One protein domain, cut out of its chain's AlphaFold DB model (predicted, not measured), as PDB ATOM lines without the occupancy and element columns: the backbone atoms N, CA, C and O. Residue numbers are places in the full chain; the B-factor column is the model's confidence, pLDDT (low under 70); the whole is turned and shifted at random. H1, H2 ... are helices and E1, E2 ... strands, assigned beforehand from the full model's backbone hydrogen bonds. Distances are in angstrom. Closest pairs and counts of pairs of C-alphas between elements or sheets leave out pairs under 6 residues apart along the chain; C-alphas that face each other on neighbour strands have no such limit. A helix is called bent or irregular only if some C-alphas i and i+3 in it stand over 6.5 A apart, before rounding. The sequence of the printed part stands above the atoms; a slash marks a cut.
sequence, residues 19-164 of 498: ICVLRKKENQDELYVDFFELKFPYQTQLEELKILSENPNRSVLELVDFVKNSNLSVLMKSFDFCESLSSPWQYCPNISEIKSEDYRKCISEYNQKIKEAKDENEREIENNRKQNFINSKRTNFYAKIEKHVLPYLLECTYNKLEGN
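AT A GLANCE: This is residues 19 to 164 of the 498 residues of an uncharacterized protein of Bacteroides sp. AM18-9 (UniProt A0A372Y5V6). A long rod is built along one very long helix, H5, which is bent but runs nearly straight; H4 folds back along its first part as a helical hairpin, and the shorter helical hairpin H1 and H2 packs on residues 134 to 146 of it. Short H3 lies crosswise near the bend, the strand hairpin E1 and E2 lies near H5b at one end of the rod, with residues 25 to 30 sticking out, and residues 84 to 89 stick out as the tip of a long loop. The printed part has 146 residues, with two strands and then five helices along the chain; the two-stranded sheet, order E1 - E2, is antiparallel, and the class is mostly helix. The whole is only just loose, close to extended, with a radius of gyration of the C-alphas of 21.8 A and spans of 82 by 33 by 23 A.

IN THESE COORDINATES: Find C-alpha 19 at (33.621, 6.776, 45.513), where E1, residues 19 to 24, begins; E2 follows in residues 31 to 37. H1 takes residues 43 to 54, 16.7 A long, H2 residues 60 to 68 and H3 residues 71 to 76. H3 is neither bent nor irregular, but only just: C-alphas 71 and 74 are 6.4 A apart. H4, residues 100 to 116, is 24.2 A long and begins at C-alpha 100, (11.412, -15.247, 21.742). H5, residues 120 to 162, was assigned as one helix by its hydrogen bonds but is bent, with C-alphas 147 and 150 6.7 A apart. Its arm H5a, residues 120 to 147, is 39.9 A long; its arm H5b, residues 150 to 162, is 18.1 A long and ends at C-alpha 162, (43.597, 2.466, 39.150).

HOW THE PARTS SIT: Start with the hub, H5, whose arms stand at a shallow tilt of 9 degrees. H4 and H5a form a helical hairpin at 19 degrees; their closest C-alphas, of Ile 114 and Arg 123, are 5.1 A apart. Look next at Arg 138: its C-alpha is 5.3 A from that of Ser 53 in H1 and 4.7 A from that of Val 60 in H2, the closest pairs where these helices touch H5a. H1 and H2 form a helical hairpin at 11 degrees, closest at the C-alphas of Leu 49 and Leu 63, 6.7 A. H3 is about perpendicular to H5b, at 77 degrees, and close but not clearly touching; the C-alphas of Leu 75 and Tyr 152 are closest, 6.6 A. The hairpin E1 and E2 has N 21 and O 34 within hydrogen-bond range at 2.9 A; E1 and H5b are near each other, with 5 pairs of C-alphas within 10 A. Every O i to N i+4 pair is within range in H1, H2, H4, H5a and H5b; H3 has 0 of 2, but 2 of 3 O i to N i+3 pairs.

THE WHOLE: The C-alphas farthest apart, of Asn 27 and Lys 118, are 83.0 A apart. The printed part has no cut. The link from H3 to H4, residues 77 to 99, is long. The mean pLDDT of the printed part is 94.5, and no printed residue is under 70.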
ATOM      1  N   ILE A  19      32.564   7.612  44.939       97.12
ATOM      2  CA  ILE A  19      33.621   6.776  45.513       97.12
ATOM      3  C   ILE A  19      34.444   7.642  46.466       97.12
ATOM      4  O   ILE A  19      34.843   8.749  46.111       97.12
ATOM      5  N   CYS A  20      34.691   7.139  47.673       97.19
ATOM      6  CA  CYS A  20      35.611   7.761  48.617       97.19
ATOM      7  C   CYS A  20      37.041   7.434  48.180       97.19
ATOM      8  O   CYS A  20      37.362   6.266  47.951       97.19
ATOM      9  N   VAL A  21      37.889   8.448  48.032       96.00
ATOM     10  CA  VAL A  21      39.269   8.291  47.565       96.00
ATOM     11  C   VAL A  21      40.244   8.945  48.536       96.00
ATOM     12  O   VAL A  21      39.935   9.953  49.163       96.00
ATOM     13  N   LEU A  22      41.441   8.374  48.636       95.50
ATOM     14  CA  LEU A  22      42.564   8.948  49.366       95.50
ATOM     15  C   LEU A  22      43.529   9.578  48.362       95.50
ATOM     16  O   LEU A  22      43.973   8.908  47.422       95.50
ATOM     17  N   ARG A  23      43.849  10.857  48.551       94.06
ATOM     18  CA  ARG A  23      44.722  11.632  47.662       94.06
ATOM     19  C   ARG A  23      45.851  12.287  48.432       94.06
ATOM     20  O   ARG A  23      45.739  12.523  49.631       94.06
ATOM     21  N   LYS A  24      46.909  12.627  47.702       88.94
ATOM     22  CA  LYS A  24      47.998  13.474  48.184       88.94
ATOM     23  C   LYS A  24      47.759  14.914  47.746       88.94
ATOM     24  O   LYS A  24      47.427  15.138  46.581       88.94
ATOM     25  N   LYS A  25      47.908  15.879  48.655       84.81
ATOM     26  CA  LYS A  25      47.847  17.304  48.300       84.81
ATOM     27  C   LYS A  25      48.990  17.649  47.347       84.81
ATOM     28  O   LYS A  25      50.114  17.173  47.504       84.81
ATOM     29  N   GLU A  26      48.711  18.482  46.350       78.62
ATOM     30  CA  GLU A  26      49.753  18.942  45.434       78.62
ATOM     31  C   GLU A  26      50.846  19.687  46.209       78.62
ATOM     32  O   GLU A  26      50.564  20.583  47.002       78.62
ATOM     33  N   ASN A  27      52.104  19.308  45.968       75.25
ATOM     34  CA  ASN A  27      53.293  19.906  46.586       75.25
ATOM     35  C   ASN A  27      53.365  19.808  48.125       75.25
ATOM     36  O   ASN A  27      54.161  20.516  48.739       75.25
ATOM     37  N   GLN A  28      52.576  18.930  48.753       79.69
ATOM     38  CA  GLN A  28      52.633  18.656  50.190       79.69
ATOM     39  C   GLN A  28      52.718  17.147  50.439       79.69
ATOM     40  O   GLN A  28      52.130  16.346  49.710       79.69
ATOM     41  N   ASP A  29      53.447  16.744  51.480       83.50
ATOM     42  CA  ASP A  29      53.510  15.346  51.923       83.50
ATOM     43  C   ASP A  29      52.362  15.026  52.893       83.50
ATOM     44  O   ASP A  29      52.560  14.516  53.988       83.50
ATOM     45  N   GLU A  30      51.146  15.403  52.489       91.19
ATOM     46  CA  GLU A  30      49.929  15.295  53.293       91.19
ATOM     47  C   GLU A  30      48.835  14.585  52.491       91.19
ATOM     48  O   GLU A  30      48.566  14.922  51.328       91.19
ATOM     49  N   LEU A  31      48.190  13.604  53.120       94.06
ATOM     50  CA  LEU A  31      47.030  12.910  52.580       94.06
ATOM     51  C   LEU A  31      45.729  13.492  53.111       94.06
ATOM     52  O   LEU A  31      45.634  13.928  54.259       94.06
ATOM     53  N   TYR A  32      44.707  13.439  52.268       94.88
ATOM     54  CA  TYR A  32      43.352  13.847  52.605       94.88
ATOM     55  C   TYR A  32      42.327  12.974  51.881       94.88
ATOM     56  O   TYR A  32      42.615  12.360  50.845       94.88
ATOM     57  N   VAL A  33      41.124  12.921  52.446       96.31
ATOM     58  CA  VAL A  33      39.979  12.234  51.852       96.31
ATOM     59  C   VAL A  33      39.273  13.158  50.867       96.31
ATOM     60  O   VAL A  33      39.015  14.324  51.158       96.31
ATOM     61  N   ASP A  34      38.957  12.614  49.699       95.75
ATOM     62  CA  ASP A  34      38.238  13.282  48.620       95.75
ATOM     63  C   ASP A  34      37.163  12.343  48.041       95.75
ATOM     64  O   ASP A  34      37.063  11.166  48.413       95.75
ATOM     65  N   PHE A  35      36.337  12.849  47.127       95.62
ATOM     66  CA  PHE A  35      35.214  12.118  46.552       95.62
ATOM     67  C   PHE A  35      35.213  12.182  45.028       95.62
ATOM     68  O   PHE A  35      35.355  13.238  44.419       95.62
ATOM     69  N   PHE A  36      34.988  11.032  44.395       94.81
ATOM     70  CA  PHE A  36      34.824  10.928  42.951       94.81
ATOM     71  C   PHE A  36      33.360  10.639  42.607       94.81
ATOM     72  O   PHE A  36      32.853   9.561  42.916       94.81
ATOM     73  N   GLU A  37      32.676  11.592  41.977       95.31
ATOM     74  CA  GLU A  37      31.260  11.477  41.602       95.31
ATOM     75  C   GLU A  37      31.030  10.389  40.535       95.31
ATOM     76  O   GLU A  37      31.735  10.314  39.524       95.31
ATOM     77  N   LEU A  38      30.010   9.557  40.742       95.44
ATOM     78  CA  LEU A  38      29.571   8.532  39.799       95.44
ATOM     79  C   LEU A  38      28.555   9.130  38.821       95.44
ATOM     80  O   LEU A  38      27.466   9.541  39.217       95.44
ATOM     81  N   LYS A  39      28.892   9.140  37.525       93.38
ATOM     82  CA  LYS A  39      28.020   9.654  36.454       93.38
ATOM     83  C   LYS A  39      27.733   8.581  35.424       93.38
ATOM     84  O   LYS A  39      28.660   8.086  34.783       93.38
ATOM     85  N   PHE A  40      26.455   8.244  35.250       94.88
ATOM     86  CA  PHE A  40      26.038   7.278  34.241       94.88
ATOM     87  C   PHE A  40      25.976   7.940  32.865       94.88
ATOM     88  O   PHE A  40      25.150   8.828  32.659       94.88
ATOM     89  N   PRO A  41      26.828   7.534  31.906       94.25
ATOM     90  CA  PRO A  41      26.890   8.201  30.607       94.25
ATOM     91  C   PRO A  41      25.655   7.941  29.734       94.25
ATOM     92  O   PRO A  41      25.436   8.673  28.777       94.25
ATOM     93  N   TYR A  42      24.848   6.919  30.046       96.75
ATOM     94  CA  TYR A  42      23.715   6.482  29.219       96.75
ATOM     95  C   TYR A  42      22.356   6.746  29.881       96.75
ATOM     96  O   TYR A  42      21.393   6.020  29.642       96.75
ATOM     97  N   GLN A  43      22.274   7.782  30.723       96.06
ATOM     98  CA  GLN A  43      21.065   8.122  31.480       96.06
ATOM     99  C   GLN A  43      19.838   8.332  30.577       96.06
ATOM    100  O   GLN A  43      18.783   7.769  30.848       96.06
ATOM    101  N   THR A  44      19.991   9.042  29.456       97.25
ATOM    102  CA  THR A  44      18.900   9.264  28.489       97.25
ATOM    103  C   THR A  44      18.355   7.952  27.915       97.25
ATOM    104  O   THR A  44      17.148   7.749  27.878       97.25
ATOM    105  N   GLN A  45      19.231   7.011  27.538       97.81
ATOM    106  CA  GLN A  45      18.808   5.704  27.013       97.81
ATOM    107  C   GLN A  45      18.119   4.850  28.089       97.81
ATOM    108  O   GLN A  45      17.200   4.091  27.786       97.81
ATOM    109  N   LEU A  46      18.547   4.961  29.352       97.81
ATOM    110  CA  LEU A  46      17.900   4.276  30.473       97.81
ATOM    111  C   LEU A  46      16.484   4.815  30.726       97.81
ATOM    112  O   LEU A  46      15.567   4.030  30.968       97.81
ATOM    113  N   GLU A  47      16.291   6.131  30.622       97.75
ATOM    114  CA  GLU A  47      14.975   6.774  30.725       97.75
ATOM    115  C   GLU A  47      14.050   6.368  29.571       97.75
ATOM    116  O   GLU A  47      12.887   6.037  29.804       97.75
ATOM    117  N   GLU A  48      14.566   6.287  28.343       97.69
ATOM    118  CA  GLU A  48      13.826   5.738  27.199       97.69
ATOM    119  C   GLU A  48      13.392   4.285  27.445       97.69
ATOM    120  O   GLU A  48      12.227   3.938  27.234       97.69
ATOM    121  N   LEU A  49      14.292   3.435  27.959       98.12
ATOM    122  CA  LEU A  49      13.961   2.052  28.311       98.12
ATOM    123  C   LEU A  49      12.877   1.981  29.397       98.12
ATOM    124  O   LEU A  49      11.994   1.122  29.325       98.12
ATOM    125  N   LYS A  50      12.915   2.883  30.386       97.88
ATOM    126  CA  LYS A  50      11.884   2.976  31.425       97.88
ATOM    127  C   LYS A  50      10.517   3.268  30.812       97.88
ATOM    128  O   LYS A  50       9.575   2.513  31.061       97.88
ATOM    129  N   ILE A  51      10.433   4.274  29.941       97.25
ATOM    130  CA  ILE A  51       9.202   4.636  29.218       97.25
ATOM    131  C   ILE A  51       8.692   3.447  28.389       97.25
ATOM    132  O   ILE A  51       7.497   3.141  28.403       97.25
ATOM    133  N   LEU A  52       9.585   2.726  27.698       95.88
ATOM    134  CA  LEU A  52       9.221   1.509  26.963       95.88
ATOM    135  C   LEU A  52       8.661   0.417  27.886       95.88
ATOM    136  O   LEU A  52       7.734  -0.293  27.494       95.88
ATOM    137  N   SER A  53       9.194   0.281  29.101       96.75
ATOM    138  CA  SER A  53       8.751  -0.725  30.072       96.75
ATOM    139  C   SER A  53       7.363  -0.447  30.658       96.75
ATOM    140  O   SER A  53       6.585  -1.385  30.873       96.75
ATOM    141  N   GLU A  54       7.041   0.832  30.851       95.38
ATOM    142  CA  GLU A  54       5.765   1.320  31.383       95.38
ATOM    143  C   GLU A  54       4.660   1.326  30.314       95.38
ATOM    144  O   GLU A  54       3.475   1.312  30.643       95.38
ATOM    145  N   ASN A  55       5.026   1.274  29.028       94.12
ATOM    146  CA  ASN A  55       4.068   1.250  27.931       94.12
ATOM    147  C   ASN A  55       3.354  -0.120  27.822       94.12
ATOM    148  O   ASN A  55       3.989  -1.122  27.470       94.12
ATOM    149  N   PRO A  56       2.024  -0.190  28.035       90.50
ATOM    150  CA  PRO A  56       1.276  -1.448  28.005       90.50
ATOM    151  C   PRO A  56       1.247  -2.114  26.625       90.50
ATOM    152  O   PRO A  56       1.066  -3.327  26.546       90.50
ATOM    153  N   ASN A  57       1.477  -1.349  25.553       91.50
ATOM    154  CA  ASN A  57       1.441  -1.832  24.172       91.50
ATOM    155  C   ASN A  57       2.771  -2.430  23.696       91.50
ATOM    156  O   ASN A  57       2.848  -2.922  22.573       91.50
ATOM    157  N   ARG A  58       3.821  -2.378  24.523       93.25
ATOM    158  CA  ARG A  58       5.122  -2.980  24.219       93.25
ATOM    159  C   ARG A  58       5.236  -4.373  24.821       93.25
ATOM    160  O   ARG A  58       4.552  -4.723  25.779       93.25
ATOM    161  N   SER A  59       6.135  -5.176  24.284       93.81
ATOM    162  CA  SER A  59       6.509  -6.490  24.795       93.81
ATOM    163  C   SER A  59       7.916  -6.463  25.384       93.81
ATOM    164  O   SER A  59       8.749  -5.642  25.014       93.81
ATOM    165  N   VAL A  60       8.221  -7.412  26.272       96.44
ATOM    166  CA  VAL A  60       9.584  -7.574  26.807       96.44
ATOM    167  C   VAL A  60      10.623  -7.838  25.706       96.44
ATOM    168  O   VAL A  60      11.777  -7.464  25.868       96.44
ATOM    169  N   LEU A  61      10.225  -8.432  24.573       96.69
ATOM    170  CA  LEU A  61      11.127  -8.688  23.446       96.69
ATOM    171  C   LEU A  61      11.632  -7.384  22.814       96.69
ATOM    172  O   LEU A  61      12.800  -7.305  22.453       96.69
ATOM    173  N   GLU A  62      10.785  -6.354  22.739       96.19
ATOM    174  CA  GLU A  62      11.180  -5.030  22.237       96.19
ATOM    175  C   GLU A  62      12.142  -4.322  23.198       96.19
ATOM    176  O   GLU A  62      13.071  -3.658  22.753       96.19
ATOM    177  N   LEU A  63      11.972  -4.500  24.516       97.38
ATOM    178  CA  LEU A  63      12.926  -3.989  25.508       97.38
ATOM    179  C   LEU A  63      14.287  -4.686  25.381       97.38
ATOM    180  O   LEU A  63      15.322  -4.028  25.452       97.38
ATOM    181  N   VAL A  64      14.289  -6.013  25.207       97.00
ATOM    182  CA  VAL A  64      15.520  -6.791  25.000       97.00
ATOM    183  C   VAL A  64      16.242  -6.307  23.744       97.00
ATOM    184  O   VAL A  64      17.439  -6.040  23.801       97.00
ATOM    185  N   ASP A  65      15.519  -6.144  22.635       96.31
ATOM    186  CA  ASP A  65      16.087  -5.651  21.379       96.31
ATOM    187  C   ASP A  65      16.661  -4.230  21.524       96.31
ATOM    188  O   ASP A  65      17.809  -3.984  21.150       96.31
ATOM    189  N   PHE A  66      15.931  -3.317  22.179       97.62
ATOM    190  CA  PHE A  66      16.412  -1.963  22.471       97.62
ATOM    191  C   PHE A  66      17.721  -1.960  23.275       97.62
ATOM    192  O   PHE A  66      18.662  -1.240  22.939       97.62
ATOM    193  N   VAL A  67      17.817  -2.772  24.335       97.56
ATOM    194  CA  VAL A  67      19.041  -2.852  25.153       97.56
ATOM    195  C   VAL A  67      20.213  -3.382  24.330       97.56
ATOM    196  O   VAL A  67      21.307  -2.823  24.401       97.56
ATOM    197  N   LYS A  68      20.001  -4.430  23.528       95.69
ATOM    198  CA  LYS A  68      21.066  -5.051  22.723       95.69
ATOM    199  C   LYS A  68      21.588  -4.124  21.633       95.69
ATOM    200  O   LYS A  68      22.787  -4.118  21.374       95.69
ATOM    201  N   ASN A  69      20.704  -3.321  21.048       96.31
ATOM    202  CA  ASN A  69      21.035  -2.393  19.970       96.31
ATOM    203  C   ASN A  69      21.415  -0.985  20.475       96.31
ATOM    204  O   ASN A  69      21.558  -0.064  19.673       96.31
ATOM    205  N   SER A  70      21.599  -0.803  21.788       96.75
ATOM    206  CA  SER A  70      22.033   0.458  22.405       96.75
ATOM    207  C   SER A  70      23.295   0.280  23.257       96.75
ATOM    208  O   SER A  70      23.806  -0.829  23.458       96.75
ATOM    209  N   ASN A  71      23.802   1.385  23.816       96.62
ATOM    210  CA  ASN A  71      24.946   1.335  24.729       96.62
ATOM    211  C   ASN A  71      24.595   0.688  26.080       96.62
ATOM    212  O   ASN A  71      25.497   0.402  26.863       96.62
ATOM    213  N   LEU A  72      23.311   0.415  26.353       97.69
ATOM    214  CA  LEU A  72      22.875  -0.301  27.553       97.69
ATOM    215  C   LEU A  72      23.235  -1.791  27.524       97.69
ATOM    216  O   LEU A  72      23.200  -2.434  28.570       97.69
ATOM    217  N   SER A  73      23.635  -2.342  26.373       96.88
ATOM    218  CA  SER A  73      24.096  -3.733  26.245       96.88
ATOM    219  C   SER A  73      25.229  -4.088  27.219       96.88
ATOM    220  O   SER A  73      25.329  -5.232  27.669       96.88
ATOM    221  N   VAL A  74      26.043  -3.108  27.630       96.88
ATOM    222  CA  VAL A  74      27.085  -3.286  28.658       96.88
ATOM    223  C   VAL A  74      26.523  -3.735  30.010       96.88
ATOM    224  O   VAL A  74      27.201  -4.464  30.728       96.88
ATOM    225  N   LEU A  75      25.280  -3.359  30.332       97.81
ATOM    226  CA  LEU A  75      24.606  -3.695  31.586       97.81
ATOM    227  C   LEU A  75      24.137  -5.152  31.630       97.81
ATOM    228  O   LEU A  75      23.788  -5.643  32.693       97.81
ATOM    229  N   MET A  76      24.140  -5.880  30.510       96.75
ATOM    230  CA  MET A  76      23.695  -7.280  30.478       96.75
ATOM    231  C   MET A  76      24.725  -8.262  31.054       96.75
ATOM    232  O   MET A  76      24.422  -9.445  31.226       96.75
ATOM    233  N   LYS A  77      25.936  -7.781  31.346       96.06
ATOM    234  CA  LYS A  77      27.051  -8.586  31.849       96.06
ATOM    235  C   LYS A  77      26.968  -8.819  33.360       96.06
ATOM    236  O   LYS A  77      26.210  -8.159  34.066       96.06
ATOM    237  N   SER A  78      27.743  -9.784  33.842       96.19
ATOM    238  CA  SER A  78      28.007  -9.996  35.261       96.19
ATOM    239  C   SER A  78      29.024  -8.987  35.780       96.19
ATOM    240  O   SER A  78      29.955  -8.643  35.054       96.19
ATOM    241  N   PHE A  79      28.902  -8.619  37.052       96.06
ATOM    242  CA  PHE A  79      29.801  -7.680  37.720       96.06
ATOM    243  C   PHE A  79      30.307  -8.225  39.059       96.06
ATOM    244  O   PHE A  79      29.600  -8.948  39.767       96.06
ATOM    245  N   ASP A  80      31.518  -7.822  39.441       93.69
ATOM    246  CA  ASP A  80      32.057  -8.051  40.783       93.69
ATOM    247  C   ASP A  80      31.492  -7.014  41.775       93.69
ATOM    248  O   ASP A  80      32.118  -5.998  42.090       93.69
ATOM    249  N   PHE A  81      30.249  -7.236  42.214       95.44
ATOM    250  CA  PHE A  81      29.494  -6.274  43.020       95.44
ATOM    251  C   PHE A  81      28.653  -6.909  44.133       95.44
ATOM    252  O   PHE A  81      27.765  -7.723  43.892       95.44
ATOM    253  N   CYS A  82      28.889  -6.460  45.363       95.81
ATOM    254  CA  CYS A  82      28.160  -6.829  46.563       95.81
ATOM    255  C   CYS A  82      27.080  -5.784  46.870       95.81
ATOM    256  O   CYS A  82      27.391  -4.648  47.238       95.81
ATOM    257  N   GLU A  83      25.811  -6.180  46.773       93.31
ATOM    258  CA  GLU A  83      24.620  -5.347  46.995       93.31
ATOM    259  C   GLU A  83      24.344  -5.033  48.474       93.31
ATOM    260  O   GLU A  83      23.834  -3.959  48.792       93.31
ATOM    261  N   SER A  84      24.742  -5.906  49.393       93.62
ATOM    262  CA  SER A  84      24.618  -5.699  50.838       93.62
ATOM    263  C   SER A  84      25.894  -6.147  51.538       93.62
ATOM    264  O   SER A  84      26.171  -7.336  51.606       93.62
ATOM    265  N   LEU A  85      26.687  -5.236  52.100       93.81
ATOM    266  CA  LEU A  85      28.023  -5.581  52.614       93.81
ATOM    267  C   LEU A  85      28.026  -6.670  53.705       93.81
ATOM    268  O   LEU A  85      29.052  -7.313  53.914       93.81
ATOM    269  N   SER A  86      26.897  -6.887  54.388       90.50
ATOM    270  CA  SER A  86      26.733  -7.895  55.441       90.50
ATOM    271  C   SER A  86      26.033  -9.183  55.010       90.50
ATOM    272  O   SER A  86      26.095 -10.165  55.749       90.50
ATOM    273  N   SER A  87      25.334  -9.204  53.871       91.94
ATOM    274  CA  SER A  87      24.543 -10.378  53.479       91.94
ATOM    275  C   SER A  87      25.429 -11.486  52.894       91.94
ATOM    276  O   SER A  87      26.369 -11.184  52.165       91.94
ATOM    277  N   PRO A  88      25.145 -12.769  53.155       92.75
ATOM    278  CA  PRO A  88      25.952 -13.879  52.649       92.75
ATOM    279  C   PRO A  88      25.638 -14.230  51.181       92.75
ATOM    280  O   PRO A  88      24.577 -13.879  50.666       92.75
ATOM    281  N   TRP A  89      26.547 -14.970  50.534       91.00
ATOM    282  CA  TRP A  89      26.378 -15.632  49.220       91.00
ATOM    283  C   TRP A  89      25.853 -14.758  48.068       91.00
ATOM    284  O   TRP A  89      24.982 -15.170  47.302       91.00
ATOM    285  N   GLN A  90      26.382 -13.547  47.927       93.62
ATOM    286  CA  GLN A  90      25.960 -12.621  46.880       93.62
ATOM    287  C   GLN A  90      26.705 -12.809  45.564       93.62
ATOM    288  O   GLN A  90      27.855 -13.241  45.527       93.62
ATOM    289  N   TYR A  91      26.026 -12.442  44.480       92.06
ATOM    290  CA  TYR A  91      26.541 -12.448  43.118       92.06
ATOM    291  C   TYR A  91      25.717 -11.483  42.249       92.06
ATOM    292  O   TYR A  91      24.522 -11.295  42.481       92.06
ATOM    293  N   CYS A  92      26.344 -10.891  41.231       94.00
ATOM    294  CA  CYS A  92      25.685 -10.076  40.206       94.00
ATOM    295  C   CYS A  92      25.919 -10.750  38.839       94.00
ATOM    296  O   CYS A  92      26.933 -10.496  38.187       94.00
ATOM    297  N   PRO A  93      25.063 -11.715  38.446       95.31
ATOM    298  CA  PRO A  93      25.279 -12.558  37.271       95.31
ATOM    299  C   PRO A  93      24.852 -11.848  35.984       95.31
ATOM    300  O   PRO A  93      24.129 -10.863  36.037       95.31
ATOM    301  N   ASN A  94      25.203 -12.403  34.821       96.62
ATOM    302  CA  ASN A  94      24.667 -11.932  33.540       96.62
ATOM    303  C   ASN A  94      23.128 -11.921  33.544       96.62
ATOM    304  O   ASN A  94      22.487 -12.834  34.078       96.62
ATOM    305  N   ILE A  95      22.529 -10.925  32.892       95.25
ATOM    306  CA  ILE A  95      21.075 -10.848  32.745       95.25
ATOM    307  C   ILE A  95      20.638 -11.855  31.683       95.25
ATOM    308  O   ILE A  95      20.903 -11.687  30.496       95.25
ATOM    309  N   SER A  96      19.933 -12.904  32.110       89.25
ATOM    310  CA  SER A  96      19.318 -13.860  31.187       89.25
ATOM    311  C   SER A  96      18.175 -13.215  30.407       89.25
ATOM    312  O   SER A  96      17.206 -12.717  30.993       89.25
ATOM    313  N   GLU A  97      18.268 -13.289  29.084       88.81
ATOM    314  CA  GLU A  97      17.201 -12.911  28.164       88.81
ATOM    315  C   GLU A  97      16.064 -13.939  28.198       88.81
ATOM    316  O   GLU A  97      16.288 -15.143  28.353       88.81
ATOM    317  N   ILE A  98      14.830 -13.469  28.012       88.50
ATOM    318  CA  ILE A  98      13.724 -14.363  27.676       88.50
ATOM    319  C   ILE A  98      13.812 -14.706  26.189       88.50
ATOM    320  O   ILE A  98      13.870 -13.810  25.347       88.50
ATOM    321  N   LYS A  99      13.827 -15.998  25.854       90.88
ATOM    322  CA  LYS A  99      13.839 -16.428  24.454       90.88
ATOM    323  C   LYS A  99      12.512 -16.076  23.788       90.88
ATOM    324  O   LYS A  99      11.444 -16.219  24.390       90.88
ATOM    325  N   SER A 100      12.584 -15.627  22.538       92.38
ATOM    326  CA  SER A 100      11.412 -15.247  21.742       92.38
ATOM    327  C   SER A 100      10.417 -16.405  21.623       92.38
ATOM    328  O   SER A 100       9.211 -16.203  21.773       92.38
ATOM    329  N   GLU A 101      10.916 -17.626  21.427       93.75
ATOM    330  CA  GLU A 101      10.115 -18.846  21.323       93.75
ATOM    331  C   GLU A 101       9.346 -19.116  22.621       93.75
ATOM    332  O   GLU A 101       8.130 -19.309  22.583       93.75
ATOM    333  N   ASP A 102      10.030 -19.048  23.767       93.50
ATOM    334  CA  ASP A 102       9.436 -19.287  25.088       93.50
ATOM    335  C   ASP A 102       8.356 -18.246  25.406       93.50
ATOM    336  O   ASP A 102       7.258 -18.584  25.849       93.50
ATOM    337  N   TYR A 103       8.631 -16.967  25.122       95.06
ATOM    338  CA  TYR A 103       7.656 -15.898  25.325       95.06
ATOM    339  C   TYR A 103       6.417 -16.082  24.443       95.06
ATOM    340  O   TYR A 103       5.289 -16.038  24.938       95.06
ATOM    341  N   ARG A 104       6.609 -16.323  23.138       94.69
ATOM    342  CA  ARG A 104       5.502 -16.534  22.189       94.69
ATOM    343  C   ARG A 104       4.674 -17.761  22.553       94.69
ATOM    344  O   ARG A 104       3.451 -17.700  22.443       94.69
ATOM    345  N   LYS A 105       5.313 -18.832  23.034       95.75
ATOM    346  CA  LYS A 105       4.631 -20.030  23.528       95.75
ATOM    347  C   LYS A 105       3.693 -19.694  24.690       95.75
ATOM    348  O   LYS A 105       2.502 -19.975  24.585       95.75
ATOM    349  N   CYS A 106       4.176 -19.005  25.727       94.81
ATOM    350  CA  CYS A 106       3.329 -18.589  26.854       94.81
ATOM    351  C   CYS A 106       2.158 -17.701  26.406       94.81
ATOM    352  O   CYS A 106       1.028 -17.885  26.850       94.81
ATOM    353  N   ILE A 107       2.397 -16.752  25.495       95.75
ATOM    354  CA  ILE A 107       1.325 -15.902  24.954       95.75
ATOM    355  C   ILE A 107       0.290 -16.729  24.179       95.75
ATOM    356  O   ILE A 107      -0.910 -16.482  24.315       95.75
ATOM    357  N   SER A 108       0.730 -17.711  23.389       95.94
ATOM    358  CA  SER A 108      -0.162 -18.626  22.673       95.94
ATOM    359  C   SER A 108      -1.008 -19.463  23.631       95.94
ATOM    360  O   SER A 108      -2.208 -19.593  23.409       95.94
ATOM    361  N   GLU A 109      -0.419 -19.974  24.713       96.50
ATOM    362  CA  GLU A 109      -1.131 -20.730  25.750       96.50
ATOM    363  C   GLU A 109      -2.216 -19.882  26.423       96.50
ATOM    364  O   GLU A 109      -3.350 -20.333  26.560       96.50
ATOM    365  N   TYR A 110      -1.919 -18.626  26.780       95.75
ATOM    366  CA  TYR A 110      -2.945 -17.715  27.296       95.75
ATOM    367  C   TYR A 110      -4.043 -17.449  26.266       95.75
ATOM    368  O   TYR A 110      -5.221 -17.510  26.596       95.75
ATOM    369  N   ASN A 111      -3.681 -17.191  25.006       95.50
ATOM    370  CA  ASN A 111      -4.667 -16.984  23.943       95.50
ATOM    371  C   ASN A 111      -5.562 -18.213  23.738       95.50
ATOM    372  O   ASN A 111      -6.739 -18.053  23.427       95.50
ATOM    373  N   GLN A 112      -5.019 -19.422  23.892       96.38
ATOM    374  CA  GLN A 112      -5.784 -20.660  23.823       96.38
ATOM    375  C   GLN A 112      -6.757 -20.772  25.003       96.38
ATOM    376  O   GLN A 112      -7.946 -20.950  24.769       96.38
ATOM    377  N   LYS A 113      -6.303 -20.540  26.239       95.38
ATOM    378  CA  LYS A 113      -7.180 -20.534  27.424       95.38
ATOM    379  C   LYS A 113      -8.298 -19.495  27.333       95.38
ATOM    380  O   LYS A 113      -9.438 -19.788  27.661       95.38
ATOM    381  N   ILE A 114      -7.998 -18.305  26.808       95.25
ATOM    382  CA  ILE A 114      -8.996 -17.252  26.551       95.25
ATOM    383  C   ILE A 114     -10.054 -17.722  25.537       95.25
ATOM    384  O   ILE A 114     -11.212 -17.326  25.642       95.25
ATOM    385  N   LYS A 115      -9.670 -18.534  24.541       94.75
ATOM    386  CA  LYS A 115     -10.604 -19.114  23.560       94.75
ATOM    387  C   LYS A 115     -11.425 -20.271  24.136       94.75
ATOM    388  O   LYS A 115     -12.551 -20.464  23.697       94.75
ATOM    389  N   GLU A 116     -10.855 -21.033  25.063       94.81
ATOM    390  CA  GLU A 116     -11.471 -22.206  25.704       94.81
ATOM    391  C   GLU A 116     -12.333 -21.855  26.932       94.81
ATOM    392  O   GLU A 116     -12.983 -22.739  27.490       94.81
ATOM    393  N   ALA A 117     -12.352 -20.584  27.348       93.44
ATOM    394  CA  ALA A 117     -13.133 -20.096  28.481       93.44
ATOM    395  C   ALA A 117     -14.639 -20.370  28.308       93.44
ATOM    396  O   ALA A 117     -15.214 -20.121  27.245       93.44
ATOM    397  N   LYS A 118     -15.281 -20.868  29.370       93.44
ATOM    398  CA  LYS A 118     -16.688 -21.301  29.372       93.44
ATOM    399  C   LYS A 118     -17.668 -20.143  29.507       93.44
ATOM    400  O   LYS A 118     -18.812 -20.260  29.073       93.44
ATOM    401  N   ASP A 119     -17.224 -19.048  30.110       93.75
ATOM    402  CA  ASP A 119     -18.012 -17.846  30.338       93.75
ATOM    403  C   ASP A 119     -17.144 -16.575  30.290       93.75
ATOM    404  O   ASP A 119     -15.916 -16.614  30.157       93.75
ATOM    405  N   GLU A 120     -17.808 -15.420  30.344       92.25
ATOM    406  CA  GLU A 120     -17.170 -14.107  30.242       92.25
ATOM    407  C   GLU A 120     -16.240 -13.809  31.427       92.25
ATOM    408  O   GLU A 120     -15.179 -13.214  31.236       92.25
ATOM    409  N   ASN A 121     -16.575 -14.303  32.621       94.81
ATOM    410  CA  ASN A 121     -15.761 -14.133  33.820       94.81
ATOM    411  C   ASN A 121     -14.456 -14.948  33.723       94.81
ATOM    412  O   ASN A 121     -13.371 -14.430  33.989       94.81
ATOM    413  N   GLU A 122     -14.514 -16.199  33.259       93.88
ATOM    414  CA  GLU A 122     -13.323 -17.017  32.996       93.88
ATOM    415  C   GLU A 122     -12.433 -16.386  31.910       93.88
ATOM    416  O   GLU A 122     -11.204 -16.334  32.045       93.88
ATOM    417  N   ARG A 123     -13.044 -15.816  30.863       93.81
ATOM    418  CA  ARG A 123     -12.325 -15.108  29.796       93.81
ATOM    419  C   ARG A 123     -11.609 -13.859  30.315       93.81
ATOM    420  O   ARG A 123     -10.473 -13.590  29.914       93.81
ATOM    421  N   GLU A 124     -12.252 -13.094  31.194       95.56
ATOM    422  CA  GLU A 124     -11.661 -11.923  31.842       95.56
ATOM    423  C   GLU A 124     -10.479 -12.313  32.744       95.56
ATOM    424  O   GLU A 124      -9.410 -11.700  32.662       95.56
ATOM    425  N   ILE A 125     -10.613 -13.385  33.532       95.12
ATOM    426  CA  ILE A 125      -9.534 -13.913  34.380       95.12
ATOM    427  C   ILE A 125      -8.297 -14.270  33.545       95.12
ATOM    428  O   ILE A 125      -7.180 -13.882  33.902       95.12
ATOM    429  N   GLU A 126      -8.463 -14.978  32.425       94.94
ATOM    430  CA  GLU A 126      -7.334 -15.357  31.568       94.94
ATOM    431  C   GLU A 126      -6.714 -14.155  30.837       94.94
ATOM    432  O   GLU A 126      -5.487 -14.072  30.716       94.94
ATOM    433  N   ASN A 127      -7.521 -13.166  30.432       94.88
ATOM    434  CA  ASN A 127      -7.012 -11.890  29.918       94.88
ATOM    435  C   ASN A 127      -6.167 -11.150  30.966       94.88
ATOM    436  O   ASN A 127      -5.060 -10.698  30.657       94.88
ATOM    437  N   ASN A 128      -6.638 -11.078  32.211       95.50
ATOM    438  CA  ASN A 128      -5.908 -10.454  33.312       95.50
ATOM    439  C   ASN A 128      -4.597 -11.193  33.608       95.50
ATOM    440  O   ASN A 128      -3.550 -10.564  33.765       95.50
ATOM    441  N   ARG A 129      -4.603 -12.533  33.604       95.75
ATOM    442  CA  ARG A 129      -3.382 -13.347  33.751       95.75
ATOM    443  C   ARG A 129      -2.372 -13.075  32.639       95.75
ATOM    444  O   ARG A 129      -1.189 -12.895  32.932       95.75
ATOM    445  N   LYS A 130      -2.830 -12.996  31.386       95.50
ATOM    446  CA  LYS A 130      -1.987 -12.648  30.239       95.50
ATOM    447  C   LYS A 130      -1.361 -11.264  30.407       95.50
ATOM    448  O   LYS A 130      -0.153 -11.127  30.235       95.50
ATOM    449  N   GLN A 131      -2.151 -10.253  30.768       94.25
ATOM    450  CA  GLN A 131      -1.630  -8.896  30.959       94.25
ATOM    451  C   GLN A 131      -0.649  -8.813  32.126       94.25
ATOM    452  O   GLN A 131       0.423  -8.227  31.990       94.25
ATOM    453  N   ASN A 132      -0.945  -9.487  33.238       95.19
ATOM    454  CA  ASN A 132      -0.034  -9.581  34.375       95.19
ATOM    455  C   ASN A 132       1.288 -10.250  33.993       95.19
ATOM    456  O   ASN A 132       2.348  -9.774  34.395       95.19
ATOM    457  N   PHE A 133       1.254 -11.313  33.183       95.25
ATOM    458  CA  PHE A 133       2.464 -11.941  32.660       95.25
ATOM    459  C   PHE A 133       3.289 -10.962  31.816       95.25
ATOM    460  O   PHE A 133       4.483 -10.799  32.074       95.25
ATOM    461  N   ILE A 134       2.667 -10.281  30.848       94.44
ATOM    462  CA  ILE A 134       3.347  -9.318  29.968       94.44
ATOM    463  C   ILE A 134       3.978  -8.192  30.799       94.44
ATOM    464  O   ILE A 134       5.181  -7.941  30.683       94.44
ATOM    465  N   ASN A 135       3.189  -7.562  31.676       95.06
ATOM    466  CA  ASN A 135       3.636  -6.480  32.551       95.06
ATOM    467  C   ASN A 135       4.793  -6.942  33.443       95.06
ATOM    468  O   ASN A 135       5.848  -6.312  33.465       95.06
ATOM    469  N   SER A 136       4.646  -8.098  34.096       94.94
ATOM    470  CA  SER A 136       5.681  -8.678  34.954       94.94
ATOM    471  C   SER A 136       6.986  -8.910  34.195       94.94
ATOM    472  O   SER A 136       8.055  -8.591  34.709       94.94
ATOM    473  N   LYS A 137       6.946  -9.425  32.958       95.56
ATOM    474  CA  LYS A 137       8.170  -9.627  32.167       95.56
ATOM    475  C   LYS A 137       8.854  -8.309  31.800       95.56
ATOM    476  O   LYS A 137      10.077  -8.248  31.918       95.56
ATOM    477  N   ARG A 138       8.105  -7.267  31.417       95.06
ATOM    478  CA  ARG A 138       8.677  -5.941  31.114       95.06
ATOM    479  C   ARG A 138       9.304  -5.297  32.345       95.06
ATOM    480  O   ARG A 138      10.488  -4.970  32.315       95.06
ATOM    481  N   THR A 139       8.541  -5.179  33.430       94.94
ATOM    482  CA  THR A 139       8.997  -4.532  34.666       94.94
ATOM    483  C   THR A 139      10.186  -5.273  35.273       94.94
ATOM    484  O   THR A 139      11.164  -4.640  35.656       94.94
ATOM    485  N   ASN A 140      10.170  -6.612  35.284       95.81
ATOM    486  CA  ASN A 140      11.302  -7.395  35.784       95.81
ATOM    487  C   ASN A 140      12.558  -7.241  34.918       95.81
ATOM    488  O   ASN A 140      13.663  -7.260  35.455       95.81
ATOM    489  N   PHE A 141      12.423  -7.130  33.593       96.94
ATOM    490  CA  PHE A 141      13.579  -6.924  32.720       96.94
ATOM    491  C   PHE A 141      14.191  -5.534  32.924       96.94
ATOM    492  O   PHE A 141      15.395  -5.443  33.150       96.94
ATOM    493  N   TYR A 142      13.367  -4.478  32.947       97.38
ATOM    494  CA  TYR A 142      13.830  -3.123  33.264       97.38
ATOM    495  C   TYR A 142      14.517  -3.067  34.636       97.38
ATOM    496  O   TYR A 142      15.652  -2.611  34.723       97.38
ATOM    497  N   ALA A 143      13.891  -3.619  35.682       96.88
ATOM    498  CA  ALA A 143      14.452  -3.617  37.034       96.88
ATOM    499  C   ALA A 143      15.819  -4.323  37.112       96.88
ATOM    500  O   ALA A 143      16.700  -3.891  37.852       96.88
ATOM    501  N   LYS A 144      16.033  -5.394  36.332       96.38
ATOM    502  CA  LYS A 144      17.349  -6.048  36.235       96.38
ATOM    503  C   LYS A 144      18.395  -5.140  35.585       96.38
ATOM    504  O   LYS A 144      19.506  -5.059  36.099       96.38
ATOM    505  N   ILE A 145      18.041  -4.465  34.490       97.88
ATOM    506  CA  ILE A 145      18.933  -3.522  33.798       97.88
ATOM    507  C   ILE A 145      19.284  -2.346  34.713       97.88
ATOM    508  O   ILE A 145      20.459  -2.037  34.889       97.88
ATOM    509  N   GLU A 146      18.283  -1.742  35.354       97.44
ATOM    510  CA  GLU A 146      18.456  -0.642  36.306       97.44
ATOM    511  C   GLU A 146      19.368  -1.049  37.474       97.44
ATOM    512  O   GLU A 146      20.312  -0.335  37.811       97.44
ATOM    513  N   LYS A 147      19.176  -2.253  38.031       96.25
ATOM    514  CA  LYS A 147      20.026  -2.797  39.101       96.25
ATOM    515  C   LYS A 147      21.493  -2.976  38.684       96.25
ATOM    516  O   LYS A 147      22.373  -2.939  39.541       96.25
ATOM    517  N   HIS A 148      21.776  -3.148  37.392       97.69
ATOM    518  CA  HIS A 148      23.134  -3.289  36.858       97.69
ATOM    519  C   HIS A 148      23.841  -1.951  36.582       97.69
ATOM    520  O   HIS A 148      25.050  -1.943  36.350       97.69
ATOM    521  N   VAL A 149      23.139  -0.815  36.681       97.88
ATOM    522  CA  VAL A 149      23.719   0.523  36.467       97.88
ATOM    523  C   VAL A 149      24.830   0.829  37.473       97.88
ATOM    524  O   VAL A 149      25.937   1.189  37.075       97.88
ATOM    525  N   LEU A 150      24.564   0.668  38.774       97.56
ATOM    526  CA  LEU A 150      25.555   0.945  39.821       97.56
ATOM    527  C   LEU A 150      26.780   0.004  39.757       97.56
ATOM    528  O   LEU A 150      27.899   0.516  39.799       97.56
ATOM    529  N   PRO A 151      26.624  -1.329  39.617       97.44
ATOM    530  CA  PRO A 151      27.752  -2.236  39.396       97.44
ATOM    531  C   PRO A 151      28.651  -1.813  38.229       97.44
ATOM    532  O   PRO A 151      29.864  -1.688  38.402       97.44
ATOM    533  N   TYR A 152      28.052  -1.507  37.072       97.38
ATOM    534  CA  TYR A 152      28.779  -1.044  35.891       97.38
ATOM    535  C   TYR A 152      29.526   0.272  36.144       97.38
ATOM    536  O   TYR A 152      30.698   0.411  35.785       97.38
ATOM    537  N   LEU A 153      28.861   1.242  36.781       96.62
ATOM    538  CA  LEU A 153      29.454   2.530  37.141       96.62
ATOM    539  C   LEU A 153      30.681   2.374  38.029       96.62
ATOM    540  O   LEU A 153      31.708   3.010  37.780       96.62
ATOM    541  N   LEU A 154      30.564   1.546  39.064       97.12
ATOM    542  CA  LEU A 154      31.647   1.280  39.997       97.12
ATOM    543  C   LEU A 154      32.822   0.617  39.283       97.12
ATOM    544  O   LEU A 154      33.932   1.119  39.394       97.12
ATOM    545  N   GLU A 155      32.586  -0.428  38.486       95.69
ATOM    546  CA  GLU A 155      33.641  -1.112  37.728       95.69
ATOM    547  C   GLU A 155      34.371  -0.162  36.765       95.69
ATOM    548  O   GLU A 155      35.600  -0.063  36.788       95.69
ATOM    549  N   CYS A 156      33.624   0.623  35.981       94.69
ATOM    550  CA  CYS A 156      34.207   1.624  35.087       94.69
ATOM    551  C   CYS A 156      35.033   2.666  35.843       94.69
ATOM    552  O   CYS A 156      36.056   3.136  35.343       94.69
ATOM    553  N   THR A 157      34.571   3.067  37.027       95.88
ATOM    554  CA  THR A 157      35.252   4.089  37.818       95.88
ATOM    555  C   THR A 157      36.481   3.522  38.517       95.88
ATOM    556  O   THR A 157      37.513   4.182  38.500       95.88
ATOM    557  N   TYR A 158      36.445   2.287  39.024       95.12
ATOM    558  CA  TYR A 158      37.630   1.611  39.556       95.12
ATOM    559  C   TYR A 158      38.744   1.550  38.509       95.12
ATOM    560  O   TYR A 158      39.851   1.994  38.792       95.12
ATOM    561  N   ASN A 159      38.431   1.142  37.273       93.38
ATOM    562  CA  ASN A 159      39.412   1.095  36.182       93.38
ATOM    563  C   ASN A 159      40.044   2.473  35.897       93.38
ATOM    564  O   ASN A 159      41.233   2.573  35.597       93.38
ATOM    565  N   LYS A 160      39.267   3.561  36.010       93.75
ATOM    566  CA  LYS A 160      39.780   4.937  35.869       93.75
ATOM    567  C   LYS A 160      40.675   5.345  37.039       93.75
ATOM    568  O   LYS A 160      41.682   6.017  36.824       93.75
ATOM    569  N   LEU A 161      40.296   4.982  38.265       93.31
ATOM    570  CA  LEU A 161      41.032   5.335  39.481       93.31
ATOM    571  C   LEU A 161      42.349   4.561  39.590       93.31
ATOM    572  O   LEU A 161      43.353   5.155  39.960       93.31
ATOM    573  N   GLU A 162      42.378   3.289  39.187       89.88
ATOM    574  CA  GLU A 162      43.597   2.466  39.150       89.88
ATOM    575  C   GLU A 162      44.668   3.042  38.206       89.88
ATOM    576  O   GLU A 162      45.862   2.926  38.476       89.88
ATOM    577  N   GLY A 163      44.261   3.724  37.130       86.44
ATOM    578  CA  GLY A 163      45.173   4.443  36.233       86.44
ATOM    579  C   GLY A 163      45.578   5.845  36.709       86.44
ATOM    580  O   GLY A 163      46.449   6.471  36.098       86.44
ATOM    581  N   ASN A 164      44.961   6.374  37.771       88.06
ATOM    582  CA  ASN A 164      45.157   7.753  38.205       88.06
ATOM    583  C   ASN A 164      46.192   7.858  39.333       88.06
ATOM    584  O   ASN A 164      45.877   7.660  40.500       88.06
TER     585      ASN A 164